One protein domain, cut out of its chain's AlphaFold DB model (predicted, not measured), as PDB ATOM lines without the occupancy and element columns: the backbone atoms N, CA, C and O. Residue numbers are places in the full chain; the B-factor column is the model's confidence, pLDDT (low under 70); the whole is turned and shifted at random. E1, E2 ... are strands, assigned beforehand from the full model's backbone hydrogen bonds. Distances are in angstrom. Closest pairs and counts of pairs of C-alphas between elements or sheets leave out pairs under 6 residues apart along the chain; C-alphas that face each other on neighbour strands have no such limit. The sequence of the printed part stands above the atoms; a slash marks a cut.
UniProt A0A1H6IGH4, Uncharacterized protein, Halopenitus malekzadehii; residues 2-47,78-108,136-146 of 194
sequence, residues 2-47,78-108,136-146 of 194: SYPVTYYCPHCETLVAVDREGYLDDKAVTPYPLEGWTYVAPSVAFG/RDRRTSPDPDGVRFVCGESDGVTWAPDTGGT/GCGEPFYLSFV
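This is residues 2 to 47, 78 to 108 and 136 to 146 of the 194 residues of an uncharacterized protein of Halopenitus malekzadehii (UniProt A0A1H6IGH4). With little regular structure, the domain is a two-strand hairpin, E1 and E2, beside a small three-strand sheet, E3, E5 and E4, with a tight link from E2 to E3 and two long stretches with no named element, residues 31 to 47 and 93 to 108. The 88 printed residues hold no named helix and five strands, E1 to E5 in chain order, with 30 residues; both sheets are antiparallel, the class all strand. The whole is compact, radius of gyration of the C-alphas 13.1 A, but elongated, spanning 47 by 27 by 19 A.

E1, residues 2 to 8, and E2, residues 15 to 21, form an antiparallel hairpin, with N 5 and O 18 at 2.9 A. E3, residues 26 to 30, is antiparallel to E5, residues 140 to 145, with N 30 and O 142 at 2.8 A. E5 is antiparallel to E4, residues 88 to 92, with N 91 and O 141 at 2.8 A. The closest C-alphas of E1 and E3, Tyr 7 and Val 29, are 7.6 A apart. E2 and E4 are apart.

E1 measures 19.2 A from C-alpha 2 at (-175.943, 112.938, 74.906); E2 18.9 A, E3 11.8 A, E4 13.5 A; E5 16.7 A, to C-alpha 145 at (-170.453, 123.677, 84.273).

The farthest C-alphas, Arg 78 and Thr 108, are 47.7 A apart. Cuts leave C-alpha gaps of 14.8 A from 47 to 78 and 14.3 A from 108 to 136. No link printed whole is long. Residues 22 to 23, 45 to 47, 78 to 85 and 104 to 108 have pLDDT under 70.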
ATOM      1  N   SER A   2    -175.548 111.541  74.855       76.00
ATOM      2  CA  SER A   2    -175.943 112.938  74.906       76.00
ATOM      3  C   SER A   2    -177.466 113.054  74.923       76.00
ATOM      4  O   SER A   2    -178.169 112.165  74.434       76.00
ATOM      5  N   TYR A   3    -177.968 114.130  75.513       82.44
ATOM      6  CA  TYR A   3    -179.379 114.489  75.505       82.44
ATOM      7  C   TYR A   3    -179.496 115.965  75.118       82.44
ATOM      8  O   TYR A   3    -178.657 116.758  75.554       82.44
ATOM      9  N   PRO A   4    -180.514 116.358  74.338       85.88
ATOM     10  CA  PRO A   4    -180.726 117.757  74.012       85.88
ATOM     11  C   PRO A   4    -181.155 118.522  75.267       85.88
ATOM     12  O   PRO A   4    -182.113 118.139  75.944       85.88
ATOM     13  N   VAL A   5    -180.451 119.610  75.567       88.50
ATOM     14  CA  VAL A   5    -180.776 120.545  76.650       88.50
ATOM     15  C   VAL A   5    -180.889 121.943  76.062       88.50
ATOM     16  O   VAL A   5    -180.082 122.327  75.215       88.50
ATOM     17  N   THR A   6    -181.893 122.696  76.513       90.25
ATOM     18  CA  THR A   6    -182.175 124.040  76.005       90.25
ATOM     19  C   THR A   6    -181.784 125.117  77.018       90.25
ATOM     20  O   THR A   6    -182.128 125.017  78.197       90.25
ATOM     21  N   TYR A   7    -181.123 126.176  76.552       90.12
ATOM     22  CA  TYR A   7    -180.756 127.356  77.337       90.12
ATOM     23  C   TYR A   7    -181.313 128.635  76.705       90.12
ATOM     24  O   TYR A   7    -181.559 128.684  75.501       90.12
ATOM     25  N   TYR A   8    -181.482 129.676  77.520       91.25
ATOM     26  CA  TYR A   8    -181.935 130.999  77.084       91.25
ATOM     27  C   TYR A   8    -180.751 131.953  76.939       91.25
ATOM     28  O   TYR A   8    -179.887 132.017  77.818       91.25
ATOM     29  N   CYS A   9    -180.745 132.749  75.871       92.19
ATOM     30  CA  CYS A   9    -179.846 133.885  75.744       92.19
ATOM     31  C   CYS A   9    -180.197 134.945  76.809       92.19
ATOM     32  O   CYS A   9    -181.333 135.419  76.835       92.19
ATOM     33  N   PRO A  10    -179.252 135.391  77.654       91.38
ATOM     34  CA  PRO A  10    -179.518 136.408  78.674       91.38
ATOM     35  C   PRO A  10    -179.768 137.815  78.103       91.38
ATOM     36  O   PRO A  10    -180.154 138.706  78.854       91.38
ATOM     37  N   HIS A  11    -179.529 138.022  76.804       88.19
ATOM     38  CA  HIS A  11    -179.658 139.325  76.144       88.19
ATOM     39  C   HIS A  11    -180.990 139.500  75.409       88.19
ATOM     40  O   HIS A  11    -181.567 140.581  75.447       88.19
ATOM     41  N   CYS A  12    -181.485 138.446  74.754       90.31
ATOM     42  CA  CYS A  12    -182.691 138.503  73.915       90.31
ATOM     43  C   CYS A  12    -183.678 137.347  74.136       90.31
ATOM     44  O   CYS A  12    -184.668 137.254  73.423       90.31
ATOM     45  N   GLU A  13    -183.417 136.459  75.099       88.19
ATOM     46  CA  GLU A  13    -184.260 135.301  75.435       88.19
ATOM     47  C   GLU A  13    -184.399 134.235  74.330       88.19
ATOM     48  O   GLU A  13    -185.109 133.249  74.527       88.19
ATOM     49  N   THR A  14    -183.665 134.347  73.215       89.88
ATOM     50  CA  THR A  14    -183.572 133.285  72.200       89.88
ATOM     51  C   THR A  14    -183.168 131.955  72.831       89.88
ATOM     52  O   THR A  14    -182.220 131.880  73.620       89.88
ATOM     53  N   LEU A  15    -183.861 130.888  72.434       90.62
ATOM     54  CA  LEU A  15    -183.579 129.527  72.868       90.62
ATOM     55  C   LEU A  15    -182.507 128.860  72.009       90.62
ATOM     56  O   LEU A  15    -182.551 128.917  70.783       90.62
ATOM     57  N   VAL A  16    -181.577 128.169  72.663       91.25
ATOM     58  CA  VAL A  16    -180.569 127.320  72.020       91.25
ATOM     59  C   VAL A  16    -180.649 125.914  72.590       91.25
ATOM     60  O   VAL A  16    -180.585 125.744  73.802       91.25
ATOM     61  N   ALA A  17    -180.781 124.907  71.730       90.81
ATOM     62  CA  ALA A  17    -180.676 123.502  72.099       90.81
ATOM     63  C   ALA A  17    -179.312 122.940  71.692       90.81
ATOM     64  O   ALA A  17    -178.867 123.108  70.556       90.81
ATOM     65  N   VAL A  18    -178.659 122.252  72.623       88.31
ATOM     66  CA  VAL A  18    -177.350 121.618  72.430       88.31
ATOM     67  C   VAL A  18    -177.372 120.201  72.993       88.31
ATOM     68  O   VAL A  18    -178.013 119.933  74.010       88.31
ATOM     69  N   ASP A  19    -176.677 119.286  72.323       85.88
ATOM     70  CA  ASP A  19    -176.474 117.920  72.794       85.88
ATOM     71  C   ASP A  19    -175.468 117.894  73.950       85.88
ATOM     72  O   ASP A  19    -174.323 118.327  73.819       85.88
ATOM     73  N   ARG A  20    -175.898 117.383  75.107       81.25
ATOM     74  CA  ARG A  20    -175.119 117.406  76.351       81.25
ATOM     75  C   ARG A  20    -174.908 116.020  76.912       81.25
ATOM     76  O   ARG A  20    -175.847 115.237  77.034       81.25
ATOM     77  N   GLU A  21    -173.676 115.728  77.306       72.69
ATOM     78  CA  GLU A  21    -173.347 114.481  77.986       72.69
ATOM     79  C   GLU A  21    -173.829 114.517  79.436       72.69
ATOM     80  O   GLU A  21    -173.489 115.425  80.186       72.69
ATOM     81  N   GLY A  22    -174.604 113.513  79.855       62.59
ATOM     82  CA  GLY A  22    -175.264 113.509  81.169       62.59
ATOM     83  C   GLY A  22    -174.362 113.438  82.409       62.59
ATOM     84  O   GLY A  22    -174.897 113.277  83.499       62.59
ATOM     85  N   TYR A  23    -173.033 113.496  82.272       63.88
ATOM     86  CA  TYR A  23    -172.113 113.687  83.404       63.88
ATOM     87  C   TYR A  23    -171.680 115.149  83.588       63.88
ATOM     88  O   TYR A  23    -171.031 115.462  84.584       63.88
ATOM     89  N   LEU A  24    -171.981 116.028  82.628       70.69
ATOM     90  CA  LEU A  24    -171.707 117.454  82.738       70.69
ATOM     91  C   LEU A  24    -172.913 118.125  83.394       70.69
ATOM     92  O   LEU A  24    -173.923 118.375  82.742       70.69
ATOM     93  N   ASP A  25    -172.811 118.398  84.693       79.75
ATOM     94  CA  ASP A  25    -173.813 119.191  85.402       79.75
ATOM     95  C   ASP A  25    -173.684 120.671  85.006       79.75
ATOM     96  O   ASP A  25    -172.605 121.266  85.079       79.75
ATOM     97  N   ASP A  26    -174.791 121.281  84.593       83.25
ATOM     98  CA  ASP A  26    -174.844 122.693  84.219       83.25
ATOM     99  C   ASP A  26    -175.049 123.566  85.456       83.25
ATOM    100  O   ASP A  26    -175.956 123.337  86.256       83.25
ATOM    101  N   LYS A  27    -174.233 124.611  85.602       83.44
ATOM    102  CA  LYS A  27    -174.287 125.485  86.774       83.44
ATOM    103  C   LYS A  27    -175.010 126.794  86.506       83.44
ATOM    104  O   LYS A  27    -175.803 127.261  87.326       83.44
ATOM    105  N   ALA A  28    -174.672 127.454  85.403       84.69
ATOM    106  CA  ALA A  28    -175.106 128.822  85.170       84.69
ATOM    107  C   ALA A  28    -174.994 129.239  83.709       84.69
ATOM    108  O   ALA A  28    -173.993 128.948  83.062       84.69
ATOM    109  N   VAL A  29    -175.963 130.033  83.253       89.31
ATOM    110  CA  VAL A  29    -175.853 130.831  82.029       89.31
ATOM    111  C   VAL A  29    -175.592 132.286  82.421       89.31
ATOM    112  O   VAL A  29    -176.300 132.834  83.272       89.31
ATOM    113  N   THR A  30    -174.556 132.906  81.855       88.75
ATOM    114  CA  THR A  30    -174.154 134.290  82.144       88.75
ATOM    115  C   THR A  30    -173.877 135.085  80.866       88.75
ATOM    116  O   THR A  30    -173.389 134.525  79.887       88.75
ATOM    117  N   PRO A  31    -174.146 136.404  80.850       90.19
ATOM    118  CA  PRO A  31    -173.799 137.262  79.710       90.19
ATOM    119  C   PRO A  31    -172.287 137.512  79.592       90.19
ATOM    120  O   PRO A  31    -171.779 137.761  78.506       90.19
ATOM    121  N   TYR A  32    -171.551 137.413  80.701       86.81
ATOM    122  CA  TYR A  32    -170.106 137.643  80.762       86.81
ATOM    123  C   TYR A  32    -169.371 136.371  81.206       86.81
ATOM    124  O   TYR A  32    -169.954 135.581  81.963       86.81
ATOM    125  N   PRO A  33    -168.116 136.162  80.760       88.00
ATOM    126  CA  PRO A  33    -167.319 135.026  81.201       88.00
ATOM    127  C   PRO A  33    -166.957 135.186  82.677       88.00
ATOM    128  O   PRO A  33    -166.736 136.298  83.159       88.00
ATOM    129  N   LEU A  34    -166.877 134.069  83.390       84.69
ATOM    130  CA  LEU A  34    -166.456 134.059  84.784       84.69
ATOM    131  C   LEU A  34    -164.926 134.072  84.888       84.69
ATOM    132  O   LEU A  34    -164.225 133.471  84.072       84.69
ATOM    133  N   GLU A  35    -164.398 134.765  85.898       83.69
ATOM    134  CA  GLU A  35    -162.951 134.862  86.106       83.69
ATOM    135  C   GLU A  35    -162.333 133.496  86.422       83.69
ATOM    136  O   GLU A  35    -162.781 132.787  87.321       83.69
ATOM    137  N   GLY A  36    -161.276 133.137  85.689       80.94
ATOM    138  CA  GLY A  36    -160.574 131.863  85.864       80.94
ATOM    139  C   GLY A  36    -161.288 130.648  85.265       80.94
ATOM    140  O   GLY A  36    -160.890 129.528  85.576       80.94
ATOM    141  N   TRP A  37    -162.317 130.855  84.434       86.88
ATOM    142  CA  TRP A  37    -163.024 129.800  83.701       86.88
ATOM    143  C   TRP A  37    -162.597 129.779  82.236       86.88
ATOM    144  O   TRP A  37    -162.457 130.822  81.594       86.88
ATOM    145  N   THR A  38    -162.417 128.576  81.700       88.00
ATOM    146  CA  THR A  38    -162.086 128.337  80.295       88.00
ATOM    147  C   THR A  38    -163.339 127.939  79.530       88.00
ATOM    148  O   THR A  38    -164.020 126.986  79.894       88.00
ATOM    149  N   TYR A  39    -163.628 128.639  78.434       88.56
ATOM    150  CA  TYR A  39    -164.808 128.387  77.609       88.56
ATOM    151  C   TYR A  39    -164.419 127.998  76.185       88.56
ATOM    152  O   TYR A  39    -163.511 128.596  75.604       88.56
ATOM    153  N   VAL A  40    -165.147 127.047  75.599       91.56
ATOM    154  CA  VAL A  40    -164.970 126.603  74.202       91.56
ATOM    155  C   VAL A  40    -166.247 126.776  73.387       91.56
ATOM    156  O   VAL A  40    -167.314 127.016  73.944       91.56
ATOM    157  N   ALA A  41    -166.151 126.661  72.063       88.94
ATOM    158  CA  ALA A  41    -167.327 126.657  71.198       88.94
ATOM    159  C   ALA A  41    -168.143 125.357  71.371       88.94
ATOM    160  O   ALA A  41    -167.553 124.306  71.626       88.94
ATOM    161  N   PRO A  42    -169.475 125.393  71.181       85.75
ATOM    162  CA  PRO A  42    -170.340 124.213  71.307       85.75
ATOM    163  C   PRO A  42    -170.030 123.086  70.313       85.75
ATOM    164  O   PRO A  42    -170.360 121.937  70.575       85.75
ATOM    165  N   SER A  43    -169.385 123.398  69.187       78.25
ATOM    166  CA  SER A  43    -168.976 122.418  68.176       78.25
ATOM    167  C   SER A  43    -167.771 121.563  68.583       78.25
ATOM    168  O   SER A  43    -167.465 120.578  67.910       78.25
ATOM    169  N   VAL A  44    -167.070 121.922  69.663       77.62
ATOM    170  CA  VAL A  44    -165.952 121.134  70.187       77.62
ATOM    171  C   VAL A  44    -166.515 119.957  70.979       77.62
ATOM    172  O   VAL A  44    -167.242 120.152  71.948       77.62
ATOM    173  N   ALA A  45    -166.174 118.732  70.575       64.75
ATOM    174  CA  ALA A  45    -166.541 117.538  71.329       64.75
ATOM    175  C   ALA A  45    -165.798 117.509  72.675       64.75
ATOM    176  O   ALA A  45    -164.582 117.704  72.730       64.75
ATOM    177  N   PHE A  46    -166.532 117.260  73.758       57.53
ATOM    178  CA  PHE A  46    -165.985 117.134  75.107       57.53
ATOM    179  C   PHE A  46    -165.738 115.650  75.381       57.53
ATOM    180  O   PHE A  46    -166.658 114.854  75.248       57.53
ATOM    181  N   GLY A  47    -164.524 115.267  75.778       53.09
ATOM    182  CA  GLY A  47    -164.262 113.895  76.219       53.09
ATOM    183  C   GLY A  47    -163.995 112.856  75.125       53.09
ATOM    184  O   GLY A  47    -164.188 111.673  75.393       53.09
ATOM    185  N   ARG A  78    -157.245 110.278  88.162       40.69
ATOM    186  CA  ARG A  78    -156.363 111.427  88.429       40.69
ATOM    187  C   ARG A  78    -155.972 112.186  87.154       40.69
ATOM    188  O   ARG A  78    -155.962 113.409  87.185       40.69
ATOM    189  N   ASP A  79    -155.713 111.486  86.051       41.41
ATOM    190  CA  ASP A  79    -155.401 112.057  84.728       41.41
ATOM    191  C   ASP A  79    -156.614 112.758  84.103       41.41
ATOM    192  O   ASP A  79    -156.469 113.825  83.517       41.41
ATOM    193  N   ARG A  80    -157.836 112.264  84.356       45.69
ATOM    194  CA  ARG A  80    -159.084 112.996  84.055       45.69
ATOM    195  C   ARG A  80    -159.230 114.339  84.785       45.69
ATOM    196  O   ARG A  80    -160.136 115.086  84.461       45.69
ATOM    197  N   ARG A  81    -158.390 114.659  85.779       44.44
ATOM    198  CA  ARG A  81    -158.334 116.003  86.395       44.44
ATOM    199  C   ARG A  81    -157.249 116.898  85.781       44.44
ATOM    200  O   ARG A  81    -157.039 117.997  86.280       44.44
ATOM    201  N   THR A  82    -156.474 116.401  84.813       40.03
ATOM    202  CA  THR A  82    -155.270 117.068  84.270       40.03
ATOM    203  C   THR A  82    -155.365 117.389  82.776       40.03
ATOM    204  O   THR A  82    -154.565 118.186  82.291       40.03
ATOM    205  N   SER A  83    -156.367 116.889  82.050       43.78
ATOM    206  CA  SER A  83    -156.800 117.592  80.839       43.78
ATOM    207  C   SER A  83    -157.509 118.875  81.272       43.78
ATOM    208  O   SER A  83    -158.329 118.808  82.189       43.78
ATOM    209  N   PRO A  84    -157.213 120.048  80.680       57.88
ATOM    210  CA  PRO A  84    -158.039 121.232  80.865       57.88
ATOM    211  C   PRO A  84    -159.352 120.986  80.120       57.88
ATOM    212  O   PRO A  84    -159.577 121.532  79.041       57.88
ATOM    213  N   ASP A  85    -160.185 120.092  80.659       67.31
ATOM    214  CA  ASP A  85    -161.573 119.997  80.258       67.31
ATOM    215  C   ASP A  85    -162.144 121.405  80.447       67.31
ATOM    216  O   ASP A  85    -162.020 121.978  81.534       67.31
ATOM    217  N   PRO A  86    -162.665 122.024  79.384       80.94
ATOM    218  CA  PRO A  86    -163.168 123.384  79.467       80.94
ATOM    219  C   PRO A  86    -164.252 123.488  80.544       80.94
ATOM    220  O   PRO A  86    -165.174 122.675  80.603       80.94
ATOM    221  N   ASP A  87    -164.154 124.524  81.376       85.19
ATOM    222  CA  ASP A  87    -165.097 124.792  82.462       85.19
ATOM    223  C   ASP A  87    -166.496 125.198  81.946       85.19
ATOM    224  O   ASP A  87    -167.461 125.271  82.713       85.19
ATOM    225  N   GLY A  88    -166.636 125.479  80.647       88.44
ATOM    226  CA  GLY A  88    -167.914 125.831  80.049       88.44
ATOM    227  C   GLY A  88    -167.923 125.954  78.526       88.44
ATOM    228  O   GLY A  88    -166.928 125.736  77.832       88.44
ATOM    229  N   VAL A  89    -169.077 126.369  78.007       90.75
ATOM    230  CA  VAL A  89    -169.316 126.669  76.590       90.75
ATOM    231  C   VAL A  89    -169.546 128.163  76.407       90.75
ATOM    232  O   VAL A  89    -170.327 128.775  77.133       90.75
ATOM    233  N   ARG A  90    -168.893 128.752  75.410       93.31
ATOM    234  CA  ARG A  90    -169.172 130.096  74.911       93.31
ATOM    235  C   ARG A  90    -170.050 129.989  73.673       93.31
ATOM    236  O   ARG A  90    -169.647 129.396  72.676       93.31
ATOM    237  N   PHE A  91    -171.193 130.648  73.725       93.12
ATOM    238  CA  PHE A  91    -172.090 130.847  72.601       93.12
ATOM    239  C   PHE A  91    -171.996 132.286  72.098       93.12
ATOM    240  O   PHE A  91    -171.626 133.206  72.829       93.12
ATOM    241  N   VAL A  92    -172.373 132.454  70.842       94.50
ATOM    242  CA  VAL A  92    -172.676 133.704  70.150       94.50
ATOM    243  C   VAL A  92    -174.094 133.531  69.617       94.50
ATOM    244  O   VAL A  92    -174.349 132.593  68.854       94.50
ATOM    245  N   CYS A  93    -175.027 134.333  70.130       93.06
ATOM    246  CA  CYS A  93    -176.457 134.117  69.939       93.06
ATOM    247  C   CYS A  93    -176.858 134.172  68.460       93.06
ATOM    248  O   CYS A  93    -176.731 135.218  67.846       93.06
ATOM    249  N   GLY A  94    -177.385 133.073  67.913       87.69
ATOM    250  CA  GLY A  94    -177.775 132.974  66.499       87.69
ATOM    251  C   GLY A  94    -176.632 132.634  65.534       87.69
ATOM    252  O   GLY A  94    -176.900 132.287  64.391       87.69
ATOM    253  N   GLU A  95    -175.376 132.657  65.989       90.06
ATOM    254  CA  GLU A  95    -174.201 132.474  65.121       90.06
ATOM    255  C   GLU A  95    -173.409 131.196  65.416       90.06
ATOM    256  O   GLU A  95    -172.654 130.724  64.571       90.06
ATOM    257  N   SER A  96    -173.526 130.627  66.619       88.88
ATOM    258  CA  SER A  96    -172.737 129.430  66.954       88.88
ATOM    259  C   SER A  96    -173.220 128.199  66.193       88.88
ATOM    260  O   SER A  96    -174.418 127.916  66.175       88.88
ATOM    261  N   ASP A  97    -172.274 127.445  65.634       87.50
ATOM    262  CA  ASP A  97    -172.500 126.145  64.997       87.50
ATOM    263  C   ASP A  97    -172.682 125.007  66.017       87.50
ATOM    264  O   ASP A  97    -172.330 125.130  67.187       87.50
ATOM    265  N   GLY A  98    -173.168 123.846  65.564       85.56
ATOM    266  CA  GLY A  98    -173.282 122.644  66.407       85.56
ATOM    267  C   GLY A  98    -174.431 122.690  67.420       85.56
ATOM    268  O   GLY A  98    -174.480 121.871  68.334       85.56
ATOM    269  N   VAL A  99    -175.358 123.635  67.255       90.25
ATOM    270  CA  VAL A  99    -176.559 123.800  68.080       90.25
ATOM    271  C   VAL A  99    -177.788 124.025  67.211       90.25
ATOM    272  O   VAL A  99    -177.684 124.377  66.038       90.25
ATOM    273  N   THR A 100    -178.967 123.830  67.794       89.62
ATOM    274  CA  THR A 100    -180.246 124.176  67.170       89.62
ATOM    275  C   THR A 100    -180.785 125.447  67.809       89.62
ATOM    276  O   THR A 100    -181.095 125.464  69.000       89.62
ATOM    277  N   TRP A 101    -180.899 126.510  67.023       90.19
ATOM    278  CA  TRP A 101    -181.480 127.769  67.474       90.19
ATOM    279  C   TRP A 101    -182.999 127.765  67.325       90.19
ATOM    280  O   TRP A 101    -183.531 127.206  66.368       90.19
ATOM    281  N   ALA A 102    -183.674 128.391  68.288       83.75
ATOM    282  CA  ALA A 102    -185.122 128.536  68.354       83.75
ATOM    283  C   ALA A 102    -185.884 127.208  68.083       83.75
ATOM    284  O   ALA A 102    -186.740 127.134  67.201       83.75
ATOM    285  N   PRO A 103    -185.587 126.128  68.840       76.50
ATOM    286  CA  PRO A 103    -186.135 124.790  68.586       76.50
ATOM    287  C   PRO A 103    -187.669 124.714  68.693       76.50
ATOM    288  O   PRO A 103    -188.281 123.851  68.065       76.50
ATOM    289  N   ASP A 104    -188.296 125.607  69.466       68.62
ATOM    290  CA  ASP A 104    -189.752 125.651  69.657       68.62
ATOM    291  C   ASP A 104    -190.486 126.442  68.565       68.62
ATOM    292  O   ASP A 104    -191.664 126.192  68.292       68.62
ATOM    293  N   THR A 105    -189.800 127.368  67.891       61.22
ATOM    294  CA  THR A 105    -190.313 128.015  66.682       61.22
ATOM    295  C   THR A 105    -189.995 127.093  65.514       61.22
ATOM    296  O   THR A 105    -189.050 127.335  64.771       61.22
ATOM    297  N   GLY A 106    -190.723 125.974  65.417       51.47
ATOM    298  CA  GLY A 106    -190.524 124.955  64.384       51.47
ATOM    299  C   GLY A 106    -190.229 125.608  63.036       51.47
ATOM    300  O   GLY A 106    -191.093 126.303  62.504       51.47
ATOM    301  N   GLY A 107    -188.980 125.453  62.580       47.44
ATOM    302  CA  GLY A 107    -188.322 126.355  61.643       47.44
ATOM    303  C   GLY A 107    -189.241 126.896  60.558       47.44
ATOM    304  O   GLY A 107    -189.563 126.195  59.603       47.44
ATOM    305  N   THR A 108    -189.585 128.177  60.647       42.19
ATOM    306  CA  THR A 108    -189.956 128.944  59.461       42.19
ATOM    307  C   THR A 108    -188.664 129.353  58.764       42.19
ATOM    308  O   THR A 108    -188.391 130.530  58.552       42.19
ATOM    309  N   GLY A 136    -181.127 135.427  66.395       82.38
ATOM    310  CA  GLY A 136    -180.519 135.825  67.664       82.38
ATOM    311  C   GLY A 136    -179.747 137.141  67.605       82.38
ATOM    312  O   GLY A 136    -179.364 137.605  66.548       82.38
ATOM    313  N   CYS A 137    -179.496 137.743  68.770       90.50
ATOM    314  CA  CYS A 137    -178.920 139.092  68.878       90.50
ATOM    315  C   CYS A 137    -177.402 139.231  68.617       90.50
ATOM    316  O   CYS A 137    -176.860 140.303  68.875       90.50
ATOM    317  N   GLY A 138    -176.689 138.164  68.237       90.38
ATOM    318  CA  GLY A 138    -175.227 138.162  68.043       90.38
ATOM    319  C   GLY A 138    -174.380 138.338  69.316       90.38
ATOM    320  O   GLY A 138    -173.162 138.164  69.307       90.38
ATOM    321  N   GLU A 139    -174.992 138.643  70.463       92.19
ATOM    322  CA  GLU A 139    -174.236 138.842  71.699       92.19
ATOM    323  C   GLU A 139    -173.694 137.513  72.256       92.19
ATOM    324  O   GLU A 139    -174.390 136.481  72.255       92.19
ATOM    325  N   PRO A 140    -172.457 137.513  72.787       94.12
ATOM    326  CA  PRO A 140    -171.897 136.339  73.418       94.12
ATOM    327  C   PRO A 140    -172.555 136.073  74.773       94.12
ATOM    328  O   PRO A 140    -172.878 136.987  75.536       94.12
ATOM    329  N   PHE A 141    -172.686 134.796  75.105       93.75
ATOM    330  CA  PHE A 141    -173.076 134.342  76.434       93.75
ATOM    331  C   PHE A 141    -172.408 133.007  76.760       93.75
ATOM    332  O   PHE A 141    -171.886 132.316  75.884       93.75
ATOM    333  N   TYR A 142    -172.381 132.662  78.040       92.62
ATOM    334  CA  TYR A 142    -171.511 131.624  78.573       92.62
ATOM    335  C   TYR A 142    -172.319 130.656  79.430       92.62
ATOM    336  O   TYR A 142    -172.961 131.060  80.397       92.62
ATOM    337  N   LEU A 143    -172.272 129.373  79.085       91.19
ATOM    338  CA  LEU A 143    -172.728 128.280  79.935       91.19
ATOM    339  C   LEU A 143    -171.538 127.772  80.735       91.19
ATOM    340  O   LEU A 143    -170.525 127.391  80.165       91.19
ATOM    341  N   SER A 144    -171.669 127.752  82.050       88.88
ATOM    342  CA  SER A 144    -170.642 127.287  82.979       88.88
ATOM    343  C   SER A 144    -171.086 125.964  83.595       88.88
ATOM    344  O   SER A 144    -172.248 125.838  83.994       88.88
ATOM    345  N   PHE A 145    -170.187 124.986  83.671       87.06
ATOM    346  CA  PHE A 145    -170.453 123.677  84.273       87.06
ATOM    347  C   PHE A 145    -170.226 123.693  85.788       87.06
ATOM    348  O   PHE A 145    -169.714 124.654  86.357       87.06
ATOM    349  N   VAL A 146    -170.622 122.633  86.482       85.06
ATOM    350  CA  VAL A 146    -170.289 122.451  87.894       85.06
ATOM    351  C   VAL A 146    -168.818 122.047  88.014       85.06
ATOM    352  O   VAL A 146    -168.402 121.006  87.512       85.06
TER     353      VAL A 146